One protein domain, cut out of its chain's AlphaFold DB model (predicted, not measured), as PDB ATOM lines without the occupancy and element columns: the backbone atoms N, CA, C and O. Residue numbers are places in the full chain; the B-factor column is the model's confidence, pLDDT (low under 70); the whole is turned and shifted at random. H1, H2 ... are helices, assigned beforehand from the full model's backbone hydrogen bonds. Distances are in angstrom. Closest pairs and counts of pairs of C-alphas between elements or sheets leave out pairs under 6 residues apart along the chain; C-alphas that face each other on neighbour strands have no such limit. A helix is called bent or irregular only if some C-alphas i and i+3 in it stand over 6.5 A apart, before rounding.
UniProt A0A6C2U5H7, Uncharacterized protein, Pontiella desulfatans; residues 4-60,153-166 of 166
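What this domain is: This is residues 4 to 60 and 153 to 166 of the 166 residues of an uncharacterized protein of Pontiella desulfatans (UniProt A0A6C2U5H7). Three helices, H1, H4 and H5, form a small bundle with centres in a triangle; H4 and H5 run nearly antiparallel, and H1 lies slantwise to both. The short H2 packs on H1, H3 follows it before H4 begins, and residues 53 to 58 stick out free beyond the body. The printed part has 71 residues with five named helices, H1 to H5 in chain order, and no named strand; its class is all helix. It is compact, with a radius of gyration of the C-alphas of 11.7 A, but elongated, spanning 36 by 21 by 19 A.

How they stand to each other: H1, residues 4 to 14, is the hub. It touches H2, residues 20 to 27, at a steep tilt of 53 degrees, closest at the C-alphas of Arg 8 and Ser 27, 4.6 A apart. H3, residues 31 to 36, touches H2 about perpendicular, at 73 degrees, closest at the C-alphas of Ala 24 and Pro 31, 5.6 A. H4, residues 38 to 54, touches H1 with residues 44 to 48 alone, closest at the C-alphas of Ile 13 and Ile 45, 5.8 A, at a steep tilt of 38 degrees, the same way. H5, residues 153 to 165, touches H1 at a steep tilt of 45 degrees, opposite ways; the closest C-alphas are those of Ala 6 and Ile 162, 5.6 A. H4 touches H5 with residues 40 to 44 alone, at a shallow tilt of 11 degrees, opposite ways, closest at the C-alphas of Thr 40 and Leu 161, 7.2 A. H3 is apart from H1 and H5. In H1, H2, H3 and H4 every O i to N i+4 pair is within hydrogen-bond range; in H5, 8 of 9.

Where its parts are: H1 begins at C-alpha 4, (102.574, 109.034, 131.432), and is 15.1 A long; H2 is 10.2 A and H3 8.9 A. H4, the longest, measures 23.7 A. H5, 20.1 A, ends at C-alpha 165, (106.016, 99.197, 132.622), and is irregular: C-alphas 153 and 156 are 7.3 A apart.

The domain as a whole: The farthest C-alphas, those of Gln 32 and Glu 57, are 36.4 A apart. Residues 61 to 152 are not printed; C-alphas 60 and 153 are 15.6 A apart across this cut. Of the links printed whole, H1 to H2, H2 to H3 and H3 to H4 are tight. The mean pLDDT of the printed part is 82.7, with residues 55 to 60 and residue 153 under 70.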
ATOM      1  N   LEU A   4     102.114 107.829 130.734       79.75
ATOM      2  CA  LEU A   4     102.574 109.034 131.432       79.75
ATOM      3  C   LEU A   4     103.157 108.694 132.810       79.75
ATOM      4  O   LEU A   4     104.194 109.220 133.202       79.75
ATOM      5  N   GLN A   5     102.494 107.807 133.545       85.88
ATOM      6  CA  GLN A   5     102.975 107.314 134.828       85.88
ATOM      7  C   GLN A   5     104.279 106.518 134.667       85.88
ATOM      8  O   GLN A   5     105.228 106.762 135.406       85.88
ATOM      9  N   ALA A   6     104.369 105.637 133.665       86.62
ATOM     10  CA  ALA A   6     105.584 104.874 133.370       86.62
ATOM     11  C   ALA A   6     106.767 105.790 133.016       86.62
ATOM     12  O   ALA A   6     107.880 105.576 133.500       86.62
ATOM     13  N   ASP A   7     106.524 106.847 132.237       80.50
ATOM     14  CA  ASP A   7     107.525 107.876 131.946       80.50
ATOM     15  C   ASP A   7     108.012 108.569 133.224       80.50
ATOM     16  O   ASP A   7     109.218 108.751 133.410       80.50
ATOM     17  N   ARG A   8     107.102 108.917 134.142       82.19
ATOM     18  CA  ARG A   8     107.473 109.547 135.418       82.19
ATOM     19  C   ARG A   8     108.219 108.598 136.358       82.19
ATOM     20  O   ARG A   8     109.158 109.036 137.017       82.19
ATOM     21  N   VAL A   9     107.869 107.308 136.385       88.06
ATOM     22  CA  VAL A   9     108.625 106.283 137.132       88.06
ATOM     23  C   VAL A   9     110.057 106.210 136.615       88.06
ATOM     24  O   VAL A   9     111.008 106.332 137.384       88.06
ATOM     25  N   VAL A  10     110.227 106.061 135.299       85.44
ATOM     26  CA  VAL A  10     111.563 106.006 134.694       85.44
ATOM     27  C   VAL A  10     112.329 107.302 134.933       85.44
ATOM     28  O   VAL A  10     113.535 107.249 135.168       85.44
ATOM     29  N   LYS A  11     111.654 108.455 134.953       79.38
ATOM     30  CA  LYS A  11     112.285 109.723 135.313       79.38
ATOM     31  C   LYS A  11     112.819 109.738 136.743       79.38
ATOM     32  O   LYS A  11     113.984 110.082 136.917       79.38
ATOM     33  N   ALA A  12     112.015 109.357 137.734       81.25
ATOM     34  CA  ALA A  12     112.461 109.316 139.127       81.25
ATOM     35  C   ALA A  12     113.723 108.442 139.272       81.25
ATOM     36  O   ALA A  12     114.726 108.867 139.840       81.25
ATOM     37  N   ILE A  13     113.730 107.277 138.619       85.75
ATOM     38  CA  ILE A  13     114.890 106.374 138.594       85.75
ATOM     39  C   ILE A  13     116.098 107.020 137.897       85.75
ATOM     40  O   ILE A  13     117.236 106.890 138.353       85.75
ATOM     41  N   VAL A  14     115.876 107.735 136.789       80.00
ATOM     42  CA  VAL A  14     116.933 108.487 136.100       80.00
ATOM     43  C   VAL A  14     117.499 109.584 136.992       80.00
ATOM     44  O   VAL A  14     118.707 109.789 136.955       80.00
ATOM     45  N   ASP A  15     116.692 110.232 137.827       75.38
ATOM     46  CA  ASP A  15     117.152 111.229 138.804       75.38
ATOM     47  C   ASP A  15     117.964 110.653 139.958       75.38
ATOM     48  O   ASP A  15     118.606 111.403 140.693       75.38
ATOM     49  N   GLY A  16     118.029 109.326 140.046       76.69
ATOM     50  CA  GLY A  16     118.759 108.617 141.083       76.69
ATOM     51  C   GLY A  16     117.897 108.251 142.282       76.69
ATOM     52  O   GLY A  16     118.458 107.765 143.260       76.69
ATOM     53  N   GLU A  17     116.576 108.435 142.204       85.81
ATOM     54  CA  GLU A  17     115.660 107.917 143.217       85.81
ATOM     55  C   GLU A  17     115.633 106.391 143.145       85.81
ATOM     56  O   GLU A  17     115.441 105.790 142.083       85.81
ATOM     57  N   ASP A  18     115.840 105.755 144.290       88.31
ATOM     58  CA  ASP A  18     115.828 104.303 144.445       88.31
ATOM     59  C   ASP A  18     114.859 103.830 145.541       88.31
ATOM     60  O   ASP A  18     114.644 102.627 145.709       88.31
ATOM     61  N   GLU A  19     114.216 104.772 146.231       90.50
ATOM     62  CA  GLU A  19     113.163 104.516 147.201       90.50
ATOM     63  C   GLU A  19     111.796 104.461 146.509       90.50
ATOM     64  O   GLU A  19     111.328 105.432 145.912       90.50
ATOM     65  N   TYR A  20     111.105 103.323 146.625       91.56
ATOM     66  CA  TYR A  20     109.808 103.106 145.969       91.56
ATOM     67  C   TYR A  20     108.738 104.110 146.412       91.56
ATOM     68  O   TYR A  20     107.879 104.465 145.610       91.56
ATOM     69  N   ALA A  21     108.785 104.577 147.663       90.75
ATOM     70  CA  ALA A  21     107.856 105.585 148.171       90.75
ATOM     71  C   ALA A  21     108.016 106.923 147.429       90.75
ATOM     72  O   ALA A  21     107.032 107.484 146.952       90.75
ATOM     73  N   THR A  22     109.256 107.377 147.251       87.00
ATOM     74  CA  THR A  22     109.580 108.608 146.518       87.00
ATOM     75  C   THR A  22     109.256 108.471 145.032       87.00
ATOM     76  O   THR A  22     108.670 109.368 144.429       87.00
ATOM     77  N   ILE A  23     109.559 107.314 144.431       89.06
ATOM     78  CA  ILE A  23     109.210 107.027 143.032       89.06
ATOM     79  C   ILE A  23     107.685 107.045 142.840       89.06
ATOM     80  O   ILE A  23     107.206 107.613 141.858       89.06
ATOM     81  N   ALA A  24     106.915 106.462 143.764       91.62
ATOM     82  CA  ALA A  24     105.449 106.473 143.743       91.62
ATOM     83  C   ALA A  24     104.887 107.897 143.799       91.62
ATOM     84  O   ALA A  24     104.067 108.269 142.956       91.62
ATOM     85  N   GLU A  25     105.385 108.713 144.731       88.31
ATOM     86  CA  GLU A  25     104.988 110.114 144.882       88.31
ATOM     87  C   GLU A  25     105.247 110.915 143.598       88.31
ATOM     88  O   GLU A  25     104.331 111.525 143.045       88.31
ATOM     89  N   LEU A  26     106.473 110.853 143.069       80.88
ATOM     90  CA  LEU A  26     106.878 111.603 141.876       80.88
ATOM     91  C   LEU A  26     106.160 111.138 140.601       80.88
ATOM     92  O   LEU A  26     105.978 111.918 139.662       80.88
ATOM     93  N   SER A  27     105.759 109.868 140.545       84.56
ATOM     94  CA  SER A  27     105.071 109.301 139.384       84.56
ATOM     95  C   SER A  27     103.551 109.390 139.437       84.56
ATOM     96  O   SER A  27     102.905 109.308 138.385       84.56
ATOM     97  N   GLY A  28     102.975 109.631 140.617       86.06
ATOM     98  CA  GLY A  28     101.534 109.545 140.830       86.06
ATOM     99  C   GLY A  28     101.020 108.120 140.607       86.06
ATOM    100  O   GLY A  28      99.994 107.929 139.948       86.06
ATOM    101  N   VAL A  29     101.784 107.129 141.072       91.00
ATOM    102  CA  VAL A  29     101.473 105.695 140.987       91.00
ATOM    103  C   VAL A  29     101.341 105.144 142.396       91.00
ATOM    104  O   VAL A  29     102.129 105.489 143.272       91.00
ATOM    105  N   GLU A  30     100.372 104.261 142.618       91.56
ATOM    106  CA  GLU A  30     100.223 103.604 143.914       91.56
ATOM    107  C   GLU A  30     101.423 102.685 144.206       91.56
ATOM    108  O   GLU A  30     101.835 101.915 143.330       91.56
ATOM    109  N   PRO A  31     101.965 102.664 145.438       89.88
ATOM    110  CA  PRO A  31     103.122 101.829 145.774       89.88
ATOM    111  C   PRO A  31     102.947 100.342 145.418       89.88
ATOM    112  O   PRO A  31     103.902  99.671 145.035       89.88
ATOM    113  N   GLN A  32     101.718  99.826 145.499       90.12
ATOM    114  CA  GLN A  32     101.388  98.434 145.171       90.12
ATOM    115  C   GLN A  32     101.577  98.118 143.680       90.12
ATOM    116  O   GLN A  32     102.033  97.025 143.339       90.12
ATOM    117  N   GLU A  33     101.282  99.073 142.791       91.38
ATOM    118  CA  GLU A  33     101.524  98.927 141.351       91.38
ATOM    119  C   GLU A  33     103.024  98.875 141.042       91.38
ATOM    120  O   GLU A  33     103.445  98.105 140.178       91.38
ATOM    121  N   LEU A  34     103.847  99.636 141.778       91.44
ATOM    122  CA  LEU A  34     105.304  99.566 141.641       91.44
ATOM    123  C   LEU A  34     105.853  98.218 142.119       91.44
ATOM    124  O   LEU A  34     106.684  97.620 141.442       91.44
ATOM    125  N   VAL A  35     105.365  97.693 143.250       91.50
ATOM    126  CA  VAL A  35     105.800  96.386 143.781       91.50
ATOM    127  C   VAL A  35     105.510  95.248 142.796       91.50
ATOM    128  O   VAL A  35     106.346  94.355 142.629       91.50
ATOM    129  N   ALA A  36     104.377  95.301 142.088       92.44
ATOM    130  CA  ALA A  36     104.044  94.333 141.040       92.44
ATOM    131  C   ALA A  36     105.046  94.336 139.866       92.44
ATOM    132  O   ALA A  36     105.181  93.332 139.172       92.44
ATOM    133  N   GLN A  37     105.770  95.442 139.674       93.19
ATOM    134  CA  GLN A  37     106.801  95.638 138.651       93.19
ATOM    135  C   GLN A  37     108.224  95.667 139.240       93.19
ATOM    136  O   GLN A  37     109.159  96.139 138.585       93.19
ATOM    137  N   SER A  38     108.399  95.170 140.469       92.31
ATOM    138  CA  SER A  38     109.631  95.345 141.251       92.31
ATOM    139  C   SER A  38     110.892  94.876 140.529       92.31
ATOM    140  O   SER A  38     111.891  95.583 140.505       92.31
ATOM    141  N   GLU A  39     110.841  93.738 139.839       93.25
ATOM    142  CA  GLU A  39     111.991  93.242 139.077       93.25
ATOM    143  C   GLU A  39     112.430  94.214 137.963       93.25
ATOM    144  O   GLU A  39     113.626  94.438 137.755       93.25
ATOM    145  N   THR A  40     111.479  94.814 137.247       92.44
ATOM    146  CA  THR A  40     111.758  95.791 136.183       92.44
ATOM    147  C   THR A  40     112.333  97.079 136.768       92.44
ATOM    148  O   THR A  40     113.321  97.608 136.247       92.44
ATOM    149  N   ILE A  41     111.743  97.561 137.864       92.75
ATOM    150  CA  ILE A  41     112.157  98.785 138.555       92.75
ATOM    151  C   ILE A  41     113.551  98.614 139.168       92.75
ATOM    152  O   ILE A  41     114.426  99.444 138.931       92.75
ATOM    153  N   ASP A  42     113.820  97.501 139.847       94.12
ATOM    154  CA  ASP A  42     115.121  97.220 140.457       94.12
ATOM    155  C   ASP A  42     116.228  97.122 139.404       94.12
ATOM    156  O   ASP A  42     117.318  97.674 139.580       94.12
ATOM    157  N   ARG A  43     115.956  96.479 138.259       90.69
ATOM    158  CA  ARG A  43     116.900  96.451 137.128       90.69
ATOM    159  C   ARG A  43     117.170  97.852 136.583       90.69
ATOM    160  O   ARG A  43     118.317  98.153 136.250       90.69
ATOM    161  N   ALA A  44     116.149  98.704 136.491       88.12
ATOM    162  CA  ALA A  44     116.307 100.089 136.058       88.12
ATOM    163  C   ALA A  44     117.142 100.904 137.060       88.12
ATOM    164  O   ALA A  44     118.079 101.592 136.650       88.12
ATOM    165  N   ILE A  45     116.879 100.758 138.361       90.06
ATOM    166  CA  ILE A  45     117.656 101.386 139.437       90.06
ATOM    167  C   ILE A  45     119.118 100.935 139.369       90.06
ATOM    168  O   ILE A  45     120.023 101.764 139.412       90.06
ATOM    169  N   GLN A  46     119.384  99.637 139.202       89.00
ATOM    170  CA  GLN A  46     120.752  99.119 139.081       89.00
ATOM    171  C   GLN A  46     121.455  99.606 137.809       89.00
ATOM    172  O   GLN A  46     122.636  99.960 137.861       89.00
ATOM    173  N   LEU A  47     120.742  99.680 136.680       86.12
ATOM    174  CA  LEU A  47     121.261 100.267 135.445       86.12
ATOM    175  C   LEU A  47     121.672 101.726 135.673       86.12
ATOM    176  O   LEU A  47     122.786 102.104 135.305       86.12
ATOM    177  N   MET A  48     120.807 102.527 136.302       82.56
ATOM    178  CA  MET A  48     121.091 103.932 136.584       82.56
ATOM    179  C   MET A  48     122.218 104.095 137.600       82.56
ATOM    180  O   MET A  48     123.143 104.863 137.348       82.56
ATOM    181  N   ARG A  49     122.232 103.320 138.688       81.75
ATOM    182  CA  ARG A  49     123.342 103.298 139.656       81.75
ATOM    183  C   ARG A  49     124.668 102.943 138.981       81.75
ATOM    184  O   ARG A  49     125.672 103.615 139.210       81.75
ATOM    185  N   GLY A  50     124.684 101.933 138.111       79.62
ATOM    186  CA  GLY A  50     125.855 101.566 137.312       79.62
ATOM    187  C   GLY A  50     126.285 102.685 136.360       79.62
ATOM    188  O   GLY A  50     127.474 102.993 136.262       79.62
ATOM    189  N   PHE A  51     125.327 103.346 135.711       77.50
ATOM    190  CA  PHE A  51     125.586 104.506 134.864       77.50
ATOM    191  C   PHE A  51     126.168 105.683 135.657       77.50
ATOM    192  O   PHE A  51     127.142 106.278 135.211       77.50
ATOM    193  N   TYR A  52     125.663 105.976 136.855       73.50
ATOM    194  CA  TYR A  52     126.219 106.999 137.747       73.50
ATOM    195  C   TYR A  52     127.615 106.647 138.262       73.50
ATOM    196  O   TYR A  52     128.491 107.510 138.305       73.50
ATOM    197  N   LYS A  53     127.854 105.375 138.587       73.25
ATOM    198  CA  LYS A  53     129.141 104.903 139.106       73.25
ATOM    199  C   LYS A  53     130.244 104.875 138.046       73.25
ATOM    200  O   LYS A  53     131.371 105.265 138.336       73.25
ATOM    201  N   TYR A  54     129.941 104.406 136.834       70.44
ATOM    202  CA  TYR A  54     130.947 104.145 135.792       70.44
ATOM    203  C   TYR A  54     130.857 105.094 134.588       70.44
ATOM    204  O   TYR A  54     131.825 105.252 133.852       70.44
ATOM    205  N   GLY A  55     129.728 105.777 134.394       60.66
ATOM    206  CA  GLY A  55     129.539 106.817 133.376       60.66
ATOM    207  C   GLY A  55     130.087 108.190 133.780       60.66
ATOM    208  O   GLY A  55     129.796 109.174 133.102       60.66
ATOM    209  N   HIS A  56     130.883 108.252 134.853       52.03
ATOM    210  CA  HIS A  56     131.389 109.440 135.556       52.03
ATOM    211  C   HIS A  56     132.166 110.453 134.679       52.03
ATOM    212  O   HIS A  56     132.440 111.571 135.111       52.03
ATOM    213  N   GLU A  57     132.515 110.117 133.437       50.72
ATOM    214  CA  GLU A  57     133.048 111.086 132.466       50.72
ATOM    215  C   GLU A  57     131.967 111.949 131.792       50.72
ATOM    216  O   GLU A  57     132.286 113.016 131.284       50.72
ATOM    217  N   ASN A  58     130.700 111.518 131.786       51.47
ATOM    218  CA  ASN A  58     129.602 112.180 131.062       51.47
ATOM    219  C   ASN A  58     128.533 112.803 131.980       51.47
ATOM    220  O   ASN A  58     127.608 113.431 131.481       51.47
ATOM    221  N   MET A  59     128.641 112.629 133.301       55.16
ATOM    222  CA  MET A  59     127.673 113.127 134.296       55.16
ATOM    223  C   MET A  59     128.344 113.874 135.447       55.16
ATOM    224  O   MET A  59     127.974 113.756 136.616       55.16
ATOM    225  N   LYS A  60     129.396 114.621 135.124       61.28
ATOM    226  CA  LYS A  60     129.884 115.643 136.042       61.28
ATOM    227  C   LYS A  60     128.887 116.808 136.008       61.28
ATOM    228  O   LYS A  60     128.270 117.032 134.958       61.28
ATOM    229  N   LYS A 153     123.150 107.687 125.521       67.12
ATOM    230  CA  LYS A 153     123.434 106.242 125.429       67.12
ATOM    231  C   LYS A 153     122.389 105.368 126.138       67.12
ATOM    232  O   LYS A 153     122.264 104.195 125.803       67.12
ATOM    233  N   LEU A 154     121.619 105.927 127.071       73.88
ATOM    234  CA  LEU A 154     120.564 105.218 127.793       73.88
ATOM    235  C   LEU A 154     119.207 105.273 127.099       73.88
ATOM    236  O   LEU A 154     118.336 104.478 127.439       73.88
ATOM    237  N   LYS A 155     119.025 106.147 126.101       74.75
ATOM    238  CA  LYS A 155     117.738 106.374 125.430       74.75
ATOM    239  C   LYS A 155     117.021 105.069 125.063       74.75
ATOM    240  O   LYS A 155     115.884 104.859 125.461       74.75
ATOM    241  N   ARG A 156     117.709 104.155 124.374       77.31
ATOM    242  CA  ARG A 156     117.138 102.867 123.937       77.31
ATOM    243  C   ARG A 156     116.830 101.909 125.094       77.31
ATOM    244  O   ARG A 156     115.939 101.079 124.968       77.31
ATOM    245  N   HIS A 157     117.587 101.982 126.188       82.12
ATOM    246  CA  HIS A 157     117.353 101.161 127.378       82.12
ATOM    247  C   HIS A 157     116.129 101.656 128.141       82.12
ATOM    248  O   HIS A 157     115.250 100.868 128.463       82.12
ATOM    249  N   LEU A 158     116.043 102.966 128.346       79.94
ATOM    250  CA  LEU A 158     114.939 103.618 129.038       79.94
ATOM    251  C   LEU A 158     113.621 103.489 128.245       79.94
ATOM    252  O   LEU A 158     112.581 103.207 128.826       79.94
ATOM    253  N   GLU A 159     113.673 103.537 126.909       82.12
ATOM    254  CA  GLU A 159     112.530 103.214 126.035       82.12
ATOM    255  C   GLU A 159     111.989 101.795 126.241       82.12
ATOM    256  O   GLU A 159     110.778 101.601 126.317       82.12
ATOM    257  N   LYS A 160     112.880 100.801 126.342       85.50
ATOM    258  CA  LYS A 160     112.491  99.409 126.613       85.50
ATOM    259  C   LYS A 160     111.912  99.238 128.015       85.50
ATOM    260  O   LYS A 160     111.010  98.424 128.197       85.50
ATOM    261  N   LEU A 161     112.427  99.989 128.990       86.44
ATOM    262  CA  LEU A 161     111.910  99.979 130.357       86.44
ATOM    263  C   LEU A 161     110.466 100.483 130.393       86.44
ATOM    264  O   LEU A 161     109.615  99.784 130.924       86.44
ATOM    265  N   ILE A 162     110.158 101.605 129.737       85.25
ATOM    266  CA  ILE A 162     108.776 102.115 129.651       85.25
ATOM    267  C   ILE A 162     107.851 101.100 128.993       85.25
ATOM    268  O   ILE A 162     106.790 100.817 129.528       85.25
ATOM    269  N   GLN A 163     108.269 100.496 127.878       88.12
ATOM    270  CA  GLN A 163     107.477  99.452 127.215       88.12
ATOM    271  C   GLN A 163     107.185  98.243 128.111       88.12
ATOM    272  O   GLN A 163     106.230  97.528 127.848       88.12
ATOM    273  N   SER A 164     108.015  97.997 129.126       89.62
ATOM    274  CA  SER A 164     107.823  96.904 130.085       89.62
ATOM    275  C   SER A 164     106.967  97.314 131.291       89.62
ATOM    276  O   SER A 164     106.511  96.447 132.027       89.62
ATOM    277  N   LEU A 165     106.785  98.620 131.515       87.19
ATOM    278  CA  LEU A 165     106.016  99.197 132.622       87.19
ATOM    279  C   LEU A 165     104.568  99.547 132.236       87.19
ATOM    280  O   LEU A 165     103.731  99.691 133.131       87.19
ATOM    281  N   VAL A 166     104.296  99.721 130.937       86.19
ATOM    282  CA  VAL A 166     102.965 100.008 130.364       86.19
ATOM    283  C   VAL A 166     102.166  98.730 130.145       86.19
ATOM    284  O   VAL A 166     102.750  97.753 129.630       86.19
TER     285      VAL A 166